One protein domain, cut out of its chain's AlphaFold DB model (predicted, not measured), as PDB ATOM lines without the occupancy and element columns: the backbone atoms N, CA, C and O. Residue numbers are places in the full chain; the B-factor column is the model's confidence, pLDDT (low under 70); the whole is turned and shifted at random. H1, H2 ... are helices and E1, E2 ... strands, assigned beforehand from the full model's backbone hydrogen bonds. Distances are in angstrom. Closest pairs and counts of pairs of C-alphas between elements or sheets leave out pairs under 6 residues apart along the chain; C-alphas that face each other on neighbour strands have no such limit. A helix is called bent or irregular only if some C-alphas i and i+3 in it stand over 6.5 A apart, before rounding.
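AT A GLANCE: This is residues 114 to 165, 214 to 230 and 703 to 770 of the 770 residues of an uncharacterized protein of Cyanobacteria bacterium UBA11371 (UniProt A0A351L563). Short helix H1 forms the core, with long H6 crossing it and short H2, H3 and H7 round it. H5 folds back on the last part of H6 as a helical hairpin, while a small strand hairpin, E1 and E2, and helix H4 lie well out from the core. The 137 printed residues run H1 H2 H3 E1 E2 H4 H5 H6 H7, mostly helix, with one antiparallel sheet, E1 - E2. The whole is compact, radius of gyration of the C-alphas 14.7 A, spanning 45 by 35 by 29 A.

HOW THE PARTS SIT: Start at the hub, H1, residues 114 to 121. At Thr 121 it touches H2, residues 135 to 139, 5.2 A from Ala 137 between closest C-alphas. It only just touches H3, residues 141 to 147, with 3 pairs of C-alphas within 8 A, the closest Thr 121 and Ser 144, 5.1 A. E1, residues 150 to 152, and E2, residues 155 to 158, form a hairpin; find N 152 and O 155 within hydrogen-bond range at 2.8 A. H4, residues 214 to 222, touches no helix. H5, residues 703 to 718, and H6, residues 727 to 743, form a helical hairpin at a shallow tilt of 28 degrees; H6 touches it with residues 738 to 743 alone, the closest C-alphas being Gln 707 and Pro 742, 5.0 A. H6 also touches H1 at a steep tilt of 53 degrees, opposite ways, the closest C-alphas being Tyr 116 and Val 737, 5.9 A. H7, residues 747 to 754, touches H1, the closest C-alphas being Ala 120 and Leu 754, 6.6 A. Every O i to N i+4 pair is within hydrogen-bond range in H1, H2, H4, H5 and H7, against 2 of 3 in H3 and 9 of 13 in H6.

IN THESE COORDINATES: Find C-alpha 114 at (-17.587, -14.097, -65.430), where H1 begins its 10.3 A. H5 runs 22.7 A from C-alpha 703 at (2.905, -9.708, -70.828), and H6 runs 23.4 A, with a kink of 25 degrees near residue 737; it is irregular, but only just, C-alphas 735 and 738 being 6.9 A apart. H7 ends at C-alpha 754, (-18.506, -0.216, -70.848).

THE WHOLE: The two C-alphas farthest apart, those of Ser 128 and Ile 705, are 46.1 A apart. Residues 166 to 213 and 231 to 702 are not printed, with C-alpha gaps of 17.7 A and 29.2 A across the cuts. The link from H1 to H2 is long. Look for pLDDT under 70 at residues 125 to 129 and 763 to 770.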
ATOM      1  N   CYS A 114     -16.286 -14.473 -65.985       96.81
ATOM      2  CA  CYS A 114     -17.587 -14.097 -65.430       96.81
ATOM      3  C   CYS A 114     -17.586 -12.730 -64.730       96.81
ATOM      4  O   CYS A 114     -18.645 -12.120 -64.633       96.81
ATOM      5  N   TYR A 115     -16.426 -12.220 -64.298       97.19
ATOM      6  CA  TYR A 115     -16.297 -10.869 -63.747       97.19
ATOM      7  C   TYR A 115     -16.621  -9.801 -64.788       97.19
ATOM      8  O   TYR A 115     -17.440  -8.919 -64.548       97.19
ATOM      9  N   TYR A 116     -16.065  -9.926 -65.991       97.94
ATOM     10  CA  TYR A 116     -16.354  -8.981 -67.069       97.94
ATOM     11  C   TYR A 116     -17.791  -9.104 -67.591       97.94
ATOM     12  O   TYR A 116     -18.402  -8.094 -67.938       97.94
ATOM     13  N   ALA A 117     -18.365 -10.312 -67.588       97.50
ATOM     14  CA  ALA A 117     -19.779 -10.509 -67.906       97.50
ATOM     15  C   ALA A 117     -20.718  -9.861 -66.870       97.50
ATOM     16  O   ALA A 117     -21.754  -9.300 -67.231       97.50
ATOM     17  N   ASP A 118     -20.351  -9.913 -65.590       95.50
ATOM     18  CA  ASP A 118     -21.071  -9.256 -64.498       95.50
ATOM     19  C   ASP A 118     -21.035  -7.734 -64.644       95.50
ATOM     20  O   ASP A 118     -22.093  -7.116 -64.735       95.50
ATOM     21  N   LEU A 119     -19.847  -7.142 -64.830       95.19
ATOM     22  CA  LEU A 119     -19.716  -5.706 -65.108       95.19
ATOM     23  C   LEU A 119     -20.554  -5.282 -66.322       95.19
ATOM     24  O   LEU A 119     -21.278  -4.290 -66.263       95.19
ATOM     25  N   ALA A 120     -20.506  -6.049 -67.414       96.94
ATOM     26  CA  ALA A 120     -21.245  -5.744 -68.635       96.94
ATOM     27  C   ALA A 120     -22.766  -5.795 -68.456       96.94
ATOM     28  O   ALA A 120     -23.475  -4.996 -69.065       96.94
ATOM     29  N   THR A 121     -23.275  -6.715 -67.635       94.69
ATOM     30  CA  THR A 121     -24.717  -6.883 -67.381       94.69
ATOM     31  C   THR A 121     -25.212  -6.095 -66.166       94.69
ATOM     32  O   THR A 121     -26.409  -6.122 -65.876       94.69
ATOM     33  N   ALA A 122     -24.324  -5.371 -65.479       88.06
ATOM     34  CA  ALA A 122     -24.618  -4.673 -64.236       88.06
ATOM     35  C   ALA A 122     -25.735  -3.622 -64.371       88.06
ATOM     36  O   ALA A 122     -25.883  -2.912 -65.375       88.06
ATOM     37  N   GLY A 123     -26.509  -3.482 -63.295       80.69
ATOM     38  CA  GLY A 123     -27.498  -2.425 -63.146       80.69
ATOM     39  C   GLY A 123     -27.719  -2.048 -61.685       80.69
ATOM     40  O   GLY A 123     -27.520  -2.860 -60.787       80.69
ATOM     41  N   ASP A 124     -28.142  -0.808 -61.455       73.50
ATOM     42  CA  ASP A 124     -28.482  -0.281 -60.136       73.50
ATOM     43  C   ASP A 124     -29.862  -0.801 -59.704       73.50
ATOM     44  O   ASP A 124     -30.883  -0.503 -60.335       73.50
ATOM     45  N   SER A 125     -29.888  -1.599 -58.633       58.12
ATOM     46  CA  SER A 125     -31.108  -2.123 -58.009       58.12
ATOM     47  C   SER A 125     -31.595  -1.308 -56.809       58.12
ATOM     48  O   SER A 125     -32.642  -1.636 -56.258       58.12
ATOM     49  N   ASN A 126     -30.884  -0.252 -56.396       53.91
ATOM     50  CA  ASN A 126     -31.311   0.608 -55.281       53.91
ATOM     51  C   ASN A 126     -32.428   1.584 -55.671       53.91
ATOM     52  O   ASN A 126     -33.005   2.272 -54.825       53.91
ATOM     53  N   ARG A 127     -32.782   1.627 -56.957       49.91
ATOM     54  CA  ARG A 127     -33.962   2.324 -57.469       49.91
ATOM     55  C   ARG A 127     -35.114   1.327 -57.577       49.91
ATOM     56  O   ARG A 127     -34.911   0.160 -57.880       49.91
ATOM     57  N   SER A 128     -36.351   1.790 -57.396       53.31
ATOM     58  CA  SER A 128     -37.587   0.990 -57.517       53.31
ATOM     59  C   SER A 128     -37.777   0.283 -58.875       53.31
ATOM     60  O   SER A 128     -38.751  -0.440 -59.057       53.31
ATOM     61  N   VAL A 129     -36.867   0.499 -59.828       66.06
ATOM     62  CA  VAL A 129     -36.748  -0.167 -61.124       66.06
ATOM     63  C   VAL A 129     -35.257  -0.412 -61.374       66.06
ATOM     64  O   VAL A 129     -34.465   0.516 -61.227       66.06
ATOM     65  N   TRP A 130     -34.887  -1.627 -61.791       75.75
ATOM     66  CA  TRP A 130     -33.517  -1.950 -62.213       75.75
ATOM     67  C   TRP A 130     -33.078  -1.031 -63.367       75.75
ATOM     68  O   TRP A 130     -33.753  -0.960 -64.402       75.75
ATOM     69  N   ALA A 131     -31.967  -0.315 -63.172       84.75
ATOM     70  CA  ALA A 131     -31.436   0.657 -64.124       84.75
ATOM     71  C   ALA A 131     -30.068   0.199 -64.674       84.75
ATOM     72  O   ALA A 131     -29.122   0.096 -63.898       84.75
ATOM     73  N   PRO A 132     -29.935  -0.051 -65.991       89.44
ATOM     74  CA  PRO A 132     -28.663  -0.427 -66.610       89.44
ATOM     75  C   PRO A 132     -27.524   0.563 -66.320       89.44
ATOM     76  O   PRO A 132     -27.729   1.773 -66.433       89.44
ATOM     77  N   GLN A 133     -26.322   0.060 -66.020       90.88
ATOM     78  CA  GLN A 133     -25.129   0.894 -65.788       90.88
ATOM     79  C   GLN A 133     -24.174   0.976 -66.990       90.88
ATOM     80  O   GLN A 133     -23.341   1.877 -67.038       90.88
ATOM     81  N   THR A 134     -24.308   0.081 -67.968       94.75
ATOM     82  CA  THR A 134     -23.432  -0.018 -69.149       94.75
ATOM     83  C   THR A 134     -24.226   0.147 -70.443       94.75
ATOM     84  O   THR A 134     -25.442  -0.064 -70.469       94.75
ATOM     85  N   GLU A 135     -23.559   0.484 -71.547       95.81
ATOM     86  CA  GLU A 135     -24.198   0.551 -72.866       95.81
ATOM     87  C   GLU A 135     -24.668  -0.821 -73.361       95.81
ATOM     88  O   GLU A 135     -25.749  -0.927 -73.947       95.81
ATOM     89  N   PHE A 136     -23.931  -1.892 -73.045       95.50
ATOM     90  CA  PHE A 136     -24.388  -3.260 -73.299       95.50
ATOM     91  C   PHE A 136     -25.727  -3.533 -72.595       95.50
ATOM     92  O   PHE A 136     -26.699  -3.955 -73.232       95.50
ATOM     93  N   ALA A 137     -25.820  -3.218 -71.299       95.12
ATOM     94  CA  ALA A 137     -27.029  -3.438 -70.520       95.12
ATOM     95  C   ALA A 137     -28.193  -2.532 -70.955       95.12
ATOM     96  O   ALA A 137     -29.348  -2.956 -70.901       95.12
ATOM     97  N   LYS A 138     -27.921  -1.302 -71.420       94.62
ATOM     98  CA  LYS A 138     -28.943  -0.404 -71.988       94.62
ATOM     99  C   LYS A 138     -29.519  -0.961 -73.287       94.62
ATOM    100  O   LYS A 138     -30.740  -1.007 -73.438       94.62
ATOM    101  N   ARG A 139     -28.652  -1.418 -74.197       94.69
ATOM    102  CA  ARG A 139     -29.035  -2.010 -75.488       94.69
ATOM    103  C   ARG A 139     -29.832  -3.301 -75.306       94.69
ATOM    104  O   ARG A 139     -30.838  -3.503 -75.981       94.69
ATOM    105  N   HIS A 140     -29.425  -4.131 -74.348       94.44
ATOM    106  CA  HIS A 140     -30.006  -5.449 -74.076       94.44
ATOM    107  C   HIS A 140     -30.743  -5.486 -72.738       94.44
ATOM    108  O   HIS A 140     -30.538  -6.390 -71.929       94.44
ATOM    109  N   ARG A 141     -31.606  -4.496 -72.489       91.62
ATOM    110  CA  ARG A 141     -32.227  -4.251 -71.174       91.62
ATOM    111  C   ARG A 141     -32.949  -5.462 -70.578       91.62
ATOM    112  O   ARG A 141     -32.758  -5.767 -69.405       91.62
ATOM    113  N   ILE A 142     -33.779  -6.148 -71.366       89.44
ATOM    114  CA  ILE A 142     -34.557  -7.305 -70.882       89.44
ATOM    115  C   ILE A 142     -33.627  -8.476 -70.572       89.44
ATOM    116  O   ILE A 142     -33.716  -9.062 -69.497       89.44
ATOM    117  N   PHE A 143     -32.714  -8.791 -71.491       91.88
ATOM    118  CA  PHE A 143     -31.722  -9.843 -71.287       91.88
ATOM    119  C   PHE A 143     -30.891  -9.570 -70.029       91.88
ATOM    120  O   PHE A 143     -30.811 -10.420 -69.149       91.88
ATOM    121  N   SER A 144     -30.354  -8.356 -69.903       92.31
ATOM    122  CA  SER A 144     -29.482  -7.954 -68.798       92.31
ATOM    123  C   SER A 144     -30.201  -7.969 -67.453       92.31
ATOM    124  O   SER A 144     -29.602  -8.344 -66.457       92.31
ATOM    125  N   TYR A 145     -31.508  -7.698 -67.402       87.50
ATOM    126  CA  TYR A 145     -32.280  -7.868 -66.169       87.50
ATOM    127  C   TYR A 145     -32.250  -9.317 -65.636       87.50
ATOM    128  O   TYR A 145     -32.136  -9.529 -64.425       87.50
ATOM    129  N   PHE A 146     -32.336 -10.319 -66.515       86.50
ATOM    130  CA  PHE A 146     -32.289 -11.738 -66.131       86.50
ATOM    131  C   PHE A 146     -30.863 -12.305 -66.071       86.50
ATOM    132  O   PHE A 146     -30.623 -13.278 -65.356       86.50
ATOM    133  N   ALA A 147     -29.930 -11.700 -66.808       90.12
ATOM    134  CA  ALA A 147     -28.533 -12.107 -66.886       90.12
ATOM    135  C   ALA A 147     -27.635 -11.446 -65.826       90.12
ATOM    136  O   ALA A 147     -26.582 -12.005 -65.528       90.12
ATOM    137  N   ALA A 148     -28.040 -10.316 -65.239       89.44
ATOM    138  CA  ALA A 148     -27.302  -9.651 -64.170       89.44
ATOM    139  C   ALA A 148     -27.131 -10.574 -62.962       89.44
ATOM    140  O   ALA A 148     -28.085 -11.231 -62.518       89.44
ATOM    141  N   PHE A 149     -25.919 -10.582 -62.415       89.56
ATOM    142  CA  PHE A 149     -25.595 -11.364 -61.237       89.56
ATOM    143  C   PHE A 149     -26.098 -10.659 -59.976       89.56
ATOM    144  O   PHE A 149     -26.063  -9.432 -59.868       89.56
ATOM    145  N   ARG A 150     -26.606 -11.443 -59.028       83.81
ATOM    146  CA  ARG A 150     -27.162 -10.967 -57.756       83.81
ATOM    147  C   ARG A 150     -26.639 -11.828 -56.613       83.81
ATOM    148  O   ARG A 150     -26.470 -13.033 -56.795       83.81
ATOM    149  N   ASN A 151     -26.417 -11.221 -55.453       81.12
ATOM    150  CA  ASN A 151     -25.976 -11.943 -54.257       81.12
ATOM    151  C   ASN A 151     -27.169 -12.649 -53.618       81.12
ATOM    152  O   ASN A 151     -28.185 -12.000 -53.369       81.12
ATOM    153  N   GLY A 152     -27.041 -13.950 -53.364       73.75
ATOM    154  CA  GLY A 152     -27.990 -14.780 -52.629       73.75
ATOM    155  C   GLY A 152     -27.238 -15.697 -51.670       73.75
ATOM    156  O   GLY A 152     -26.671 -16.705 -52.095       73.75
ATOM    157  N   GLY A 153     -27.206 -15.322 -50.387       75.69
ATOM    158  CA  GLY A 153     -26.364 -15.976 -49.381       75.69
ATOM    159  C   GLY A 153     -24.884 -15.985 -49.793       75.69
ATOM    160  O   GLY A 153     -24.410 -14.940 -50.255       75.69
ATOM    161  N   PRO A 154     -24.179 -17.133 -49.710       75.00
ATOM    162  CA  PRO A 154     -22.745 -17.252 -50.017       75.00
ATOM    163  C   PRO A 154     -22.400 -17.199 -51.516       75.00
ATOM    164  O   PRO A 154     -21.270 -17.480 -51.900       75.00
ATOM    165  N   SER A 155     -23.364 -16.917 -52.403       80.25
ATOM    166  CA  SER A 155     -23.168 -17.015 -53.853       80.25
ATOM    167  C   SER A 155     -23.638 -15.769 -54.591       80.25
ATOM    168  O   SER A 155     -24.719 -15.237 -54.331       80.25
ATOM    169  N   ARG A 156     -22.883 -15.367 -55.618       87.12
ATOM    170  CA  ARG A 156     -23.292 -14.362 -56.605       87.12
ATOM    171  C   ARG A 156     -23.664 -15.033 -57.929       87.12
ATOM    172  O   ARG A 156     -22.824 -15.646 -58.587       87.12
ATOM    173  N   PHE A 157     -24.937 -14.950 -58.319       87.25
ATOM    174  CA  PHE A 157     -25.525 -15.835 -59.333       87.25
ATOM    175  C   PHE A 157     -26.409 -15.106 -60.354       87.25
ATOM    176  O   PHE A 157     -27.048 -14.105 -60.042       87.25
ATOM    177  N   SER A 158     -26.474 -15.644 -61.571       89.31
ATOM    178  CA  SER A 158     -27.295 -15.213 -62.704       89.31
ATOM    179  C   SER A 158     -28.156 -16.373 -63.201       89.31
ATOM    180  O   SER A 158     -27.640 -17.449 -63.497       89.31
ATOM    181  N   ILE A 159     -29.465 -16.149 -63.371       85.38
ATOM    182  CA  ILE A 159     -30.382 -17.190 -63.873       85.38
ATOM    183  C   ILE A 159     -29.990 -17.649 -65.281       85.38
ATOM    184  O   ILE A 159     -30.109 -18.834 -65.588       85.38
ATOM    185  N   LEU A 160     -29.559 -16.724 -66.145       89.50
ATOM    186  CA  LEU A 160     -29.250 -17.038 -67.544       89.50
ATOM    187  C   LEU A 160     -27.793 -17.442 -67.764       89.50
ATOM    188  O   LEU A 160     -27.520 -18.217 -68.679       89.50
ATOM    189  N   LEU A 161     -26.865 -16.901 -66.972       92.50
ATOM    190  CA  LEU A 161     -25.433 -17.067 -67.219       92.50
ATOM    191  C   LEU A 161     -24.750 -18.045 -66.257       92.50
ATOM    192  O   LEU A 161     -23.738 -18.625 -66.645       92.50
ATOM    193  N   GLY A 162     -25.297 -18.249 -65.055       91.62
ATOM    194  CA  GLY A 162     -24.761 -19.120 -64.009       91.62
ATOM    195  C   GLY A 162     -24.073 -18.380 -62.858       91.62
ATOM    196  O   GLY A 162     -24.470 -17.267 -62.523       91.62
ATOM    197  N   GLY A 163     -23.098 -18.997 -62.188       90.94
ATOM    198  CA  GLY A 163     -22.480 -18.446 -60.972       90.94
ATOM    199  C   GLY A 163     -21.153 -17.732 -61.210       90.94
ATOM    200  O   GLY A 163     -20.427 -18.024 -62.162       90.94
ATOM    201  N   ARG A 164     -20.821 -16.785 -60.328       93.44
ATOM    202  CA  ARG A 164     -19.502 -16.151 -60.294       93.44
ATOM    203  C   ARG A 164     -18.465 -17.100 -59.700       93.44
ATOM    204  O   ARG A 164     -18.684 -17.684 -58.650       93.44
ATOM    205  N   ASN A 165     -17.297 -17.158 -60.334       94.81
ATOM    206  CA  ASN A 165     -16.076 -17.661 -59.720       94.81
ATOM    207  C   ASN A 165     -15.289 -16.473 -59.151       94.81
ATOM    208  O   ASN A 165     -14.746 -15.672 -59.922       94.81
ATOM    209  N   ILE A 214     -30.582 -27.808 -63.980       71.69
ATOM    210  CA  ILE A 214     -30.866 -26.381 -64.176       71.69
ATOM    211  C   ILE A 214     -30.038 -25.868 -65.350       71.69
ATOM    212  O   ILE A 214     -30.608 -25.280 -66.266       71.69
ATOM    213  N   SER A 215     -28.740 -26.181 -65.391       75.25
ATOM    214  CA  SER A 215     -27.869 -25.776 -66.495       75.25
ATOM    215  C   SER A 215     -28.352 -26.326 -67.840       75.25
ATOM    216  O   SER A 215     -28.427 -25.577 -68.810       75.25
ATOM    217  N   ARG A 216     -28.783 -27.597 -67.912       76.38
ATOM    218  CA  ARG A 216     -29.352 -28.192 -69.140       76.38
ATOM    219  C   ARG A 216     -30.685 -27.568 -69.552       76.38
ATOM    220  O   ARG A 216     -30.895 -27.332 -70.740       76.38
ATOM    221  N   LEU A 217     -31.591 -27.326 -68.604       79.19
ATOM    222  CA  LEU A 217     -32.893 -26.715 -68.878       79.19
ATOM    223  C   LEU A 217     -32.716 -25.279 -69.366       79.19
ATOM    224  O   LEU A 217     -33.231 -24.935 -70.427       79.19
ATOM    225  N   VAL A 218     -31.938 -24.469 -68.647       80.75
ATOM    226  CA  VAL A 218     -31.643 -23.091 -69.047       80.75
ATOM    227  C   VAL A 218     -30.925 -23.077 -70.390       80.75
ATOM    228  O   VAL A 218     -31.367 -22.361 -71.280       80.75
ATOM    229  N   ALA A 219     -29.915 -23.922 -70.613       82.19
ATOM    230  CA  ALA A 219     -29.244 -24.008 -71.911       82.19
ATOM    231  C   ALA A 219     -30.200 -24.395 -73.054       82.19
ATOM    232  O   ALA A 219     -30.048 -23.897 -74.168       82.19
ATOM    233  N   LYS A 220     -31.216 -25.234 -72.801       81.81
ATOM    234  CA  LYS A 220     -32.243 -25.580 -73.798       81.81
ATOM    235  C   LYS A 220     -33.138 -24.387 -74.158       81.81
ATOM    236  O   LYS A 220     -33.535 -24.277 -75.314       81.81
ATOM    237  N   PHE A 221     -33.456 -23.516 -73.198       80.62
ATOM    238  CA  PHE A 221     -34.318 -22.347 -73.417       80.62
ATOM    239  C   PHE A 221     -33.554 -21.101 -73.892       80.62
ATOM    240  O   PHE A 221     -34.005 -20.416 -74.802       80.62
ATOM    241  N   ALA A 222     -32.404 -20.803 -73.287       78.94
ATOM    242  CA  ALA A 222     -31.597 -19.609 -73.540       78.94
ATOM    243  C   ALA A 222     -30.493 -19.821 -74.596       78.94
ATOM    244  O   ALA A 222     -29.822 -18.866 -74.994       78.94
ATOM    245  N   GLY A 223     -30.287 -21.066 -75.039       82.62
ATOM    246  CA  GLY A 223     -29.271 -21.469 -76.016       82.62
ATOM    247  C   GLY A 223     -27.898 -21.785 -75.411       82.62
ATOM    248  O   GLY A 223     -27.102 -22.491 -76.026       82.62
ATOM    249  N   SER A 224     -27.604 -21.309 -74.197       87.00
ATOM    250  CA  SER A 224     -26.324 -21.553 -73.516       87.00
ATOM    251  C   SER A 224     -26.431 -21.372 -71.999       87.00
ATOM    252  O   SER A 224     -27.393 -20.781 -71.515       87.00
ATOM    253  N   TYR A 225     -25.440 -21.889 -71.269       89.12
ATOM    254  CA  TYR A 225     -25.242 -21.665 -69.835       89.12
ATOM    255  C   TYR A 225     -23.727 -21.640 -69.543       89.12
ATOM    256  O   TYR A 225     -23.123 -22.687 -69.273       89.12
ATOM    257  N   PRO A 226     -23.069 -20.484 -69.752       91.81
ATOM    258  CA  PRO A 226     -21.612 -20.417 -69.829       91.81
ATOM    259  C   PRO A 226     -20.917 -20.669 -68.488       91.81
ATOM    260  O   PRO A 226     -19.954 -21.435 -68.448       91.81
ATOM    261  N   PHE A 227     -21.392 -20.074 -67.392       93.44
ATOM    262  CA  PHE A 227     -20.713 -20.083 -66.094       93.44
ATOM    263  C   PHE A 227     -21.343 -21.100 -65.140       93.44
ATOM    264  O   PHE A 227     -21.987 -20.753 -64.153       93.44
ATOM    265  N   ASP A 228     -21.186 -22.386 -65.452       89.19
ATOM    266  CA  ASP A 228     -21.647 -23.445 -64.550       89.19
ATOM    267  C   ASP A 228     -20.935 -23.372 -63.189       89.19
ATOM    268  O   ASP A 228     -19.792 -22.917 -63.102       89.19
ATOM    269  N   VAL A 229     -21.624 -23.808 -62.134       87.19
ATOM    270  CA  VAL A 229     -21.101 -23.755 -60.763       87.19
ATOM    271  C   VAL A 229     -20.471 -25.093 -60.421       87.19
ATOM    272  O   VAL A 229     -21.121 -26.136 -60.512       87.19
ATOM    273  N   TYR A 230     -19.214 -25.047 -60.000       89.62
ATOM    274  CA  TYR A 230     -18.436 -26.203 -59.575       89.62
ATOM    275  C   TYR A 230     -18.087 -26.017 -58.109       89.62
ATOM    276  O   TYR A 230     -17.699 -24.915 -57.734       89.62
ATOM    277  N   GLU A 703       4.343 -10.005 -70.823       88.44
ATOM    278  CA  GLU A 703       2.905  -9.708 -70.828       88.44
ATOM    279  C   GLU A 703       2.179 -10.381 -72.004       88.44
ATOM    280  O   GLU A 703       1.048 -10.845 -71.840       88.44
ATOM    281  N   GLY A 704       2.833 -10.491 -73.165       89.94
ATOM    282  CA  GLY A 704       2.299 -11.165 -74.347       89.94
ATOM    283  C   GLY A 704       2.073 -12.659 -74.114       89.94
ATOM    284  O   GLY A 704       1.005 -13.167 -74.460       89.94
ATOM    285  N   ILE A 705       3.011 -13.346 -73.454       87.69
ATOM    286  CA  ILE A 705       2.857 -14.751 -73.040       87.69
ATOM    287  C   ILE A 705       1.679 -14.899 -72.070       87.69
ATOM    288  O   ILE A 705       0.787 -15.717 -72.314       87.69
ATOM    289  N   ARG A 706       1.612 -14.081 -71.006       90.38
ATOM    290  CA  ARG A 706       0.488 -14.121 -70.045       90.38
ATOM    291  C   ARG A 706      -0.856 -13.891 -70.742       90.38
ATOM    292  O   ARG A 706      -1.839 -14.584 -70.470       90.38
ATOM    293  N   GLN A 707      -0.902 -12.938 -71.670       94.06
ATOM    294  CA  GLN A 707      -2.092 -12.642 -72.460       94.06
ATOM    295  C   GLN A 707      -2.475 -13.808 -73.381       94.06
ATOM    296  O   GLN A 707      -3.666 -14.101 -73.515       94.06
ATOM    297  N   GLN A 708      -1.502 -14.477 -74.001       91.69
ATOM    298  CA  GLN A 708      -1.740 -15.624 -74.873       91.69
ATOM    299  C   GLN A 708      -2.316 -16.815 -74.099       91.69
ATOM    300  O   GLN A 708      -3.336 -17.358 -74.520       91.69
ATOM    301  N   ILE A 709      -1.760 -17.136 -72.925       91.62
ATOM    302  CA  ILE A 709      -2.287 -18.181 -72.029       91.62
ATOM    303  C   ILE A 709      -3.769 -17.927 -71.726       91.62
ATOM    304  O   ILE A 709      -4.607 -18.814 -71.890       91.62
ATOM    305  N   ARG A 710      -4.120 -16.687 -71.359       94.75
ATOM    306  CA  ARG A 710      -5.510 -16.302 -71.079       94.75
ATOM    307  C   ARG A 710      -6.426 -16.410 -72.298       94.75
ATOM    308  O   ARG A 710      -7.583 -16.801 -72.143       94.75
ATOM    309  N   LYS A 711      -5.951 -16.031 -73.495       94.50
ATOM    310  CA  LYS A 711      -6.714 -16.157 -74.755       94.50
ATOM    311  C   LYS A 711      -7.037 -17.620 -75.037       94.50
ATOM    312  O   LYS A 711      -8.193 -17.961 -75.270       94.50
ATOM    313  N   GLU A 712      -6.030 -18.482 -74.966       92.62
ATOM    314  CA  GLU A 712      -6.188 -19.915 -75.203       92.62
ATOM    315  C   GLU A 712      -7.128 -20.545 -74.175       92.62
ATOM    316  O   GLU A 712      -8.071 -21.246 -74.549       92.62
ATOM    317  N   SER A 713      -6.945 -20.231 -72.888       92.94
ATOM    318  CA  SER A 713      -7.747 -20.817 -71.815       92.94
ATOM    319  C   SER A 713      -9.225 -20.431 -71.909       92.94
ATOM    320  O   SER A 713     -10.102 -21.281 -71.749       92.94
ATOM    321  N   VAL A 714      -9.528 -19.154 -72.180       94.62
ATOM    322  CA  VAL A 714     -10.917 -18.680 -72.275       94.62
ATOM    323  C   VAL A 714     -11.607 -19.233 -73.525       94.62
ATOM    324  O   VAL A 714     -12.772 -19.631 -73.456       94.62
ATOM    325  N   SER A 715     -10.905 -19.328 -74.657       92.31
ATOM    326  CA  SER A 715     -11.459 -19.944 -75.866       92.31
ATOM    327  C   SER A 715     -11.742 -21.430 -75.654       92.31
ATOM    328  O   SER A 715     -12.851 -21.883 -75.944       92.31
ATOM    329  N   LEU A 716     -10.792 -22.169 -75.074       90.12
ATOM    330  CA  LEU A 716     -10.928 -23.601 -74.804       90.12
ATOM    331  C   LEU A 716     -12.139 -23.914 -73.910       90.12
ATOM    332  O   LEU A 716     -12.864 -24.881 -74.151       90.12
ATOM    333  N   ASP A 717     -12.406 -23.069 -72.912       91.00
ATOM    334  CA  ASP A 717     -13.513 -23.269 -71.978       91.00
ATOM    335  C   ASP A 717     -14.899 -22.991 -72.569       91.00
ATOM    336  O   ASP A 717     -15.856 -23.715 -72.265       91.00
ATOM    337  N   TYR A 718     -15.036 -21.936 -73.377       92.44
ATOM    338  CA  TYR A 718     -16.353 -21.414 -73.752       92.44
ATOM    339  C   TYR A 718     -16.749 -21.681 -75.204       92.44
ATOM    340  O   TYR A 718     -17.946 -21.715 -75.492       92.44
ATOM    341  N   GLN A 719     -15.809 -21.964 -76.111       88.69
ATOM    342  CA  GLN A 719     -16.120 -22.155 -77.531       88.69
ATOM    343  C   GLN A 719     -17.171 -23.253 -77.760       88.69
ATOM    344  O   GLN A 719     -18.119 -23.063 -78.520       88.69
ATOM    345  N   SER A 720     -17.055 -24.395 -77.072       85.81
ATOM    346  CA  SER A 720     -18.029 -25.490 -77.194       85.81
ATOM    347  C   SER A 720     -19.376 -25.172 -76.528       85.81
ATOM    348  O   SER A 720     -20.427 -25.527 -77.066       85.81
ATOM    349  N   ARG A 721     -19.356 -24.458 -75.394       86.81
ATOM    350  CA  ARG A 721     -20.544 -24.081 -74.608       86.81
ATOM    351  C   ARG A 721     -21.395 -23.016 -75.291       86.81
ATOM    352  O   ARG A 721     -22.604 -22.964 -75.067       86.81
ATOM    353  N   LEU A 722     -20.774 -22.194 -76.131       90.94
ATOM    354  CA  LEU A 722     -21.427 -21.090 -76.827       90.94
ATOM    355  C   LEU A 722     -21.899 -21.445 -78.242       90.94
ATOM    356  O   LEU A 722     -22.537 -20.616 -78.873       90.94
ATOM    357  N   LYS A 723     -21.683 -22.676 -78.735       88.75
ATOM    358  CA  LYS A 723     -22.090 -23.093 -80.098       88.75
ATOM    359  C   LYS A 723     -23.565 -22.842 -80.436       88.75
ATOM    360  O   LYS A 723     -23.907 -22.691 -81.601       88.75
ATOM    361  N   ARG A 724     -24.447 -22.869 -79.432       88.50
ATOM    362  CA  ARG A 724     -25.900 -22.650 -79.579       88.50
ATOM    363  C   ARG A 724     -26.375 -21.366 -78.894       88.50
ATOM    364  O   ARG A 724     -27.580 -21.172 -78.734       88.50
ATOM    365  N   ALA A 725     -25.445 -20.522 -78.455       89.88
ATOM    366  CA  ALA A 725     -25.771 -19.284 -77.776       89.88
ATOM    367  C   ALA A 725     -26.532 -18.338 -78.716       89.88
ATOM    368  O   ALA A 725     -26.350 -18.336 -79.932       89.88
ATOM    369  N   ASN A 726     -27.420 -17.526 -78.147       91.12
ATOM    370  CA  ASN A 726     -28.103 -16.491 -78.916       91.12
ATOM    371  C   ASN A 726     -27.145 -15.330 -79.256       91.12
ATOM    372  O   ASN A 726     -26.053 -15.211 -78.695       91.12
ATOM    373  N   SER A 727     -27.570 -14.442 -80.158       92.88
ATOM    374  CA  SER A 727     -26.749 -13.316 -80.621       92.88
ATOM    375  C   SER A 727     -26.317 -12.362 -79.505       92.88
ATOM    376  O   SER A 727     -25.221 -11.817 -79.583       92.88
ATOM    377  N   VAL A 728     -27.130 -12.182 -78.460       94.94
ATOM    378  CA  VAL A 728     -26.812 -11.299 -77.324       94.94
ATOM    379  C   VAL A 728     -25.689 -11.887 -76.472       94.94
ATOM    380  O   VAL A 728     -24.789 -11.166 -76.051       94.94
ATOM    381  N   VAL A 729     -25.705 -13.203 -76.244       94.81
ATOM    382  CA  VAL A 729     -24.624 -13.899 -75.532       94.81
ATOM    383  C   VAL A 729     -23.346 -13.926 -76.376       94.81
ATOM    384  O   VAL A 729     -22.267 -13.725 -75.830       94.81
ATOM    385  N   HIS A 730     -23.444 -14.107 -77.696       94.00
ATOM    386  CA  HIS A 730     -22.280 -13.949 -78.572       94.00
ATOM    387  C   HIS A 730     -21.711 -12.530 -78.517       94.00
ATOM    388  O   HIS A 730     -20.507 -12.389 -78.374       94.00
ATOM    389  N   GLU A 731     -22.547 -11.485 -78.536       93.94
ATOM    390  CA  GLU A 731     -22.080 -10.099 -78.372       93.94
ATOM    391  C   GLU A 731     -21.376  -9.897 -77.019       93.94
ATOM    392  O   GLU A 731     -20.305  -9.299 -76.970       93.94
ATOM    393  N   LEU A 732     -21.916 -10.459 -75.929       95.94
ATOM    394  CA  LEU A 732     -21.280 -10.420 -74.607       95.94
ATOM    395  C   LEU A 732     -19.879 -11.053 -74.613       95.94
ATOM    396  O   LEU A 732     -18.961 -10.527 -73.989       95.94
ATOM    397  N   PHE A 733     -19.698 -12.183 -75.295       96.12
ATOM    398  CA  PHE A 733     -18.404 -12.864 -75.327       96.12
ATOM    399  C   PHE A 733     -17.431 -12.247 -76.331       96.12
ATOM    400  O   PHE A 733     -16.313 -11.904 -75.951       96.12
ATOM    401  N   ASP A 734     -17.864 -12.067 -77.576       93.75
ATOM    402  CA  ASP A 734     -17.028 -11.640 -78.699       93.75
ATOM    403  C   ASP A 734     -16.559 -10.184 -78.550       93.75
ATOM    404  O   ASP A 734     -15.413  -9.877 -78.873       93.75
ATOM    405  N   ASP A 735     -17.413  -9.288 -78.037       93.06
ATOM    406  CA  ASP A 735     -17.072  -7.866 -77.910       93.06
ATOM    407  C   ASP A 735     -16.543  -7.483 -76.509       93.06
ATOM    408  O   ASP A 735     -15.951  -6.407 -76.367       93.06
ATOM    409  N   ILE A 736     -16.752  -8.320 -75.478       96.12
ATOM    410  CA  ILE A 736     -16.380  -8.005 -74.083       96.12
ATOM    411  C   ILE A 736     -15.499  -9.092 -73.468       96.12
ATOM    412  O   ILE A 736     -14.321  -8.838 -73.234       96.12
ATOM    413  N   VAL A 737     -16.016 -10.292 -73.183       96.88
ATOM    414  CA  VAL A 737     -15.268 -11.292 -72.387       96.88
ATOM    415  C   VAL A 737     -13.935 -11.670 -73.043       96.88
ATOM    416  O   VAL A 737     -12.903 -11.632 -72.371       96.88
ATOM    417  N   TYR A 738     -13.927 -11.978 -74.343       95.75
ATOM    418  CA  TYR A 738     -12.717 -12.381 -75.066       95.75
ATOM    419  C   TYR A 738     -11.705 -11.248 -75.259       95.75
ATOM    420  O   TYR A 738     -10.522 -11.531 -75.411       95.75
ATOM    421  N   GLY A 739     -12.126  -9.983 -75.190       93.44
ATOM    422  CA  GLY A 739     -11.211  -8.839 -75.230       93.44
ATOM    423  C   GLY A 739     -10.683  -8.438 -73.852       93.44
ATOM    424  O   GLY A 739      -9.492  -8.190 -73.675       93.44
ATOM    425  N   TYR A 740     -11.563  -8.383 -72.853       97.12
ATOM    426  CA  TYR A 740     -11.269  -7.791 -71.548       97.12
ATOM    427  C   TYR A 740     -10.507  -8.754 -70.636       97.12
ATOM    428  O   TYR A 740      -9.579  -8.322 -69.950       97.12
ATOM    429  N   PHE A 741     -10.864 -10.046 -70.638       97.12
ATOM    430  CA  PHE A 741     -10.219 -11.036 -69.773       97.12
ATOM    431  C   PHE A 741      -8.737 -11.237 -70.109       97.12
ATOM    432  O   PHE A 741      -7.928 -11.137 -69.183       97.12
ATOM    433  N   PRO A 742      -8.328 -11.425 -71.382       95.94
ATOM    434  CA  PRO A 742      -6.911 -11.543 -71.707       95.94
ATOM    435  C   PRO A 742      -6.088 -10.301 -71.382       95.94
ATOM    436  O   PRO A 742      -4.926 -10.426 -71.006       95.94
ATOM    437  N   LEU A 743      -6.681  -9.111 -71.489       95.69
ATOM    438  CA  LEU A 743      -6.035  -7.850 -71.116       95.69
ATOM    439  C   LEU A 743      -6.019  -7.597 -69.600       95.69
ATOM    440  O   LEU A 743      -5.384  -6.642 -69.166       95.69
ATOM    441  N   GLN A 744      -6.747  -8.391 -68.802       95.69
ATOM    442  CA  GLN A 744      -6.904  -8.197 -67.354       95.69
ATOM    443  C   GLN A 744      -7.196  -6.731 -66.975       95.69
ATOM    444  O   GLN A 744      -6.658  -6.208 -65.992       95.69
ATOM    445  N   LEU A 745      -8.060  -6.056 -67.753       95.88
ATOM    446  CA  LEU A 745      -8.403  -4.647 -67.534       95.88
ATOM    447  C   LEU A 745      -8.860  -4.423 -66.087       95.88
ATOM    448  O   LEU A 745      -9.742  -5.134 -65.603       95.88
ATOM    449  N   SER A 746      -8.283  -3.421 -65.419       95.38
ATOM    450  CA  SER A 746      -8.724  -2.961 -64.092       95.38
ATOM    451  C   SER A 746     -10.211  -2.593 -64.110       95.38
ATOM    452  O   SER A 746     -10.675  -2.065 -65.128       95.38
ATOM    453  N   GLU A 747     -10.918  -2.757 -62.987       94.12
ATOM    454  CA  GLU A 747     -12.356  -2.443 -62.868       94.12
ATOM    455  C   GLU A 747     -12.697  -1.053 -63.422       94.12
ATOM    456  O   GLU A 747     -13.598  -0.919 -64.246       94.12
ATOM    457  N   GLN A 748     -11.930  -0.026 -63.036       92.88
ATOM    458  CA  GLN A 748     -12.155   1.360 -63.463       92.88
ATOM    459  C   GLN A 748     -12.065   1.525 -64.987       92.88
ATOM    460  O   GLN A 748     -12.962   2.099 -65.604       92.88
ATOM    461  N   LYS A 749     -11.004   0.993 -65.613       95.38
ATOM    462  CA  LYS A 749     -10.830   1.028 -67.078       95.38
ATOM    463  C   LYS A 749     -11.939   0.256 -67.797       95.38
ATOM    464  O   LYS A 749     -12.467   0.752 -68.789       95.38
ATOM    465  N   ALA A 750     -12.304  -0.924 -67.292       95.88
ATOM    466  CA  ALA A 750     -13.372  -1.740 -67.862       95.88
ATOM    467  C   ALA A 750     -14.729  -1.024 -67.782       95.88
ATOM    468  O   ALA A 750     -15.410  -0.896 -68.796       95.88
ATOM    469  N   MET A 751     -15.094  -0.493 -66.611       94.31
ATOM    470  CA  MET A 751     -16.359   0.216 -66.408       94.31
ATOM    471  C   MET A 751     -16.457   1.500 -67.225       94.31
ATOM    472  O   MET A 751     -17.489   1.724 -67.853       94.31
ATOM    473  N   LYS A 752     -15.387   2.306 -67.276       95.25
ATOM    474  CA  LYS A 752     -15.345   3.506 -68.122       95.25
ATOM    475  C   LYS A 752     -15.644   3.152 -69.578       95.25
ATOM    476  O   LYS A 752     -16.504   3.766 -70.197       95.25
ATOM    477  N   ARG A 753     -14.984   2.117 -70.100       95.94
ATOM    478  CA  ARG A 753     -15.187   1.664 -71.479       95.94
ATOM    479  C   ARG A 753     -16.600   1.118 -71.707       95.94
ATOM    480  O   ARG A 753     -17.219   1.458 -72.704       95.94
ATOM    481  N   LEU A 754     -17.142   0.331 -70.776       96.50
ATOM    482  CA  LEU A 754     -18.506  -0.216 -70.848       96.50
ATOM    483  C   LEU A 754     -19.612   0.856 -70.810       96.50
ATOM    484  O   LEU A 754     -20.757   0.562 -71.160       96.50
ATOM    485  N   GLN A 755     -19.298   2.076 -70.375       95.06
ATOM    486  CA  GLN A 755     -20.206   3.229 -70.379       95.06
ATOM    487  C   GLN A 755     -20.144   4.047 -71.677       95.06
ATOM    488  O   GLN A 755     -20.993   4.913 -71.889       95.06
ATOM    489  N   GLU A 756     -19.169   3.777 -72.544       93.38
ATOM    490  CA  GLU A 756     -19.008   4.422 -73.845       93.38
ATOM    491  C   GLU A 756     -19.700   3.595 -74.943       93.38
ATOM    492  O   GLU A 756     -19.866   2.379 -74.839       93.38
ATOM    493  N   SER A 757     -20.116   4.248 -76.032       86.75
ATOM    494  CA  SER A 757     -20.774   3.568 -77.158       86.75
ATOM    495  C   SER A 757     -19.842   2.607 -77.911       86.75
ATOM    496  O   SER A 757     -20.322   1.631 -78.491       86.75
ATOM    497  N   ASP A 758     -18.528   2.849 -77.868       87.44
ATOM    498  CA  ASP A 758     -17.475   1.996 -78.435       87.44
ATOM    499  C   ASP A 758     -16.818   1.105 -77.364       87.44
ATOM    500  O   ASP A 758     -15.601   1.057 -77.181       87.44
ATOM    501  N   TYR A 759     -17.645   0.381 -76.609       89.75
ATOM    502  CA  TYR A 759     -17.151  -0.483 -75.538       89.75
ATOM    503  C   TYR A 759     -16.395  -1.729 -76.041       89.75
ATOM    504  O   TYR A 759     -15.778  -2.450 -75.253       89.75
ATOM    505  N   LYS A 760     -16.440  -2.018 -77.343       91.62
ATOM    506  CA  LYS A 760     -16.031  -3.300 -77.931       91.62
ATOM    507  C   LYS A 760     -14.508  -3.428 -77.957       91.62
ATOM    508  O   LYS A 760     -13.816  -2.489 -78.342       91.62
ATOM    509  N   ILE A 761     -13.968  -4.582 -77.576       86.31
ATOM    510  CA  ILE A 761     -12.567  -4.948 -77.838       86.31
ATOM    511  C   ILE A 761     -12.599  -6.250 -78.618       86.31
ATOM    512  O   ILE A 761     -12.691  -7.330 -78.042       86.31
ATOM    513  N   ARG A 762     -12.558  -6.134 -79.946       72.25
ATOM    514  CA  ARG A 762     -12.515  -7.301 -80.823       72.25
ATOM    515  C   ARG A 762     -11.089  -7.818 -80.874       72.25
ATOM    516  O   ARG A 762     -10.184  -7.081 -81.249       72.25
ATOM    517  N   CYS A 763     -10.893  -9.070 -80.490       62.66
ATOM    518  CA  CYS A 763      -9.632  -9.744 -80.755       62.66
ATOM    519  C   CYS A 763      -9.570 -10.169 -82.223       62.66
ATOM    520  O   CYS A 763     -10.551 -10.686 -82.763       62.66
ATOM    521  N   ASP A 764      -8.393 -10.024 -82.831       51.56
ATOM    522  CA  ASP A 764      -8.043 -10.676 -84.091       51.56
ATOM    523  C   ASP A 764      -7.903 -12.184 -83.845       51.56
ATOM    524  O   ASP A 764      -6.812 -12.733 -83.736       51.56
ATOM    525  N   CYS A 765      -9.030 -12.867 -83.687       42.78
ATOM    526  CA  CYS A 765      -9.093 -14.306 -83.852       42.78
ATOM    527  C   CYS A 765     -10.387 -14.650 -84.592       42.78
ATOM    528  O   CYS A 765     -11.450 -14.771 -83.976       42.78
ATOM    529  N   PRO A 766     -10.326 -14.813 -85.922       41.97
ATOM    530  CA  PRO A 766     -11.386 -15.452 -86.665       41.97
ATOM    531  C   PRO A 766     -11.213 -16.954 -86.451       41.97
ATOM    532  O   PRO A 766     -10.502 -17.613 -87.201       41.97
ATOM    533  N   ILE A 767     -11.850 -17.532 -85.433       42.22
ATOM    534  CA  ILE A 767     -12.135 -18.960 -85.558       42.22
ATOM    535  C   ILE A 767     -13.279 -19.039 -86.561       42.22
ATOM    536  O   ILE A 767     -14.398 -18.613 -86.266       42.22
ATOM    537  N   ALA A 768     -12.949 -19.479 -87.776       35.09
ATOM    538  CA  ALA A 768     -13.895 -19.695 -88.854       35.09
ATOM    539  C   ALA A 768     -15.133 -20.414 -88.303       35.09
ATOM    540  O   ALA A 768     -15.042 -21.497 -87.723       35.09
ATOM    541  N   ARG A 769     -16.287 -19.759 -88.431       39.66
ATOM    542  CA  ARG A 769     -17.579 -20.400 -88.226       39.66
ATOM    543  C   ARG A 769     -17.780 -21.309 -89.438       39.66
ATOM    544  O   ARG A 769     -18.108 -20.796 -90.503       39.66
ATOM    545  N   GLU A 770     -17.487 -22.599 -89.291       31.20
ATOM    546  CA  GLU A 770     -18.012 -23.626 -90.204       31.20
ATOM    547  C   GLU A 770     -19.502 -23.860 -89.950       31.20
ATOM    548  O   GLU A 770     -19.900 -23.943 -88.760       31.20
TER     549      GLU A 770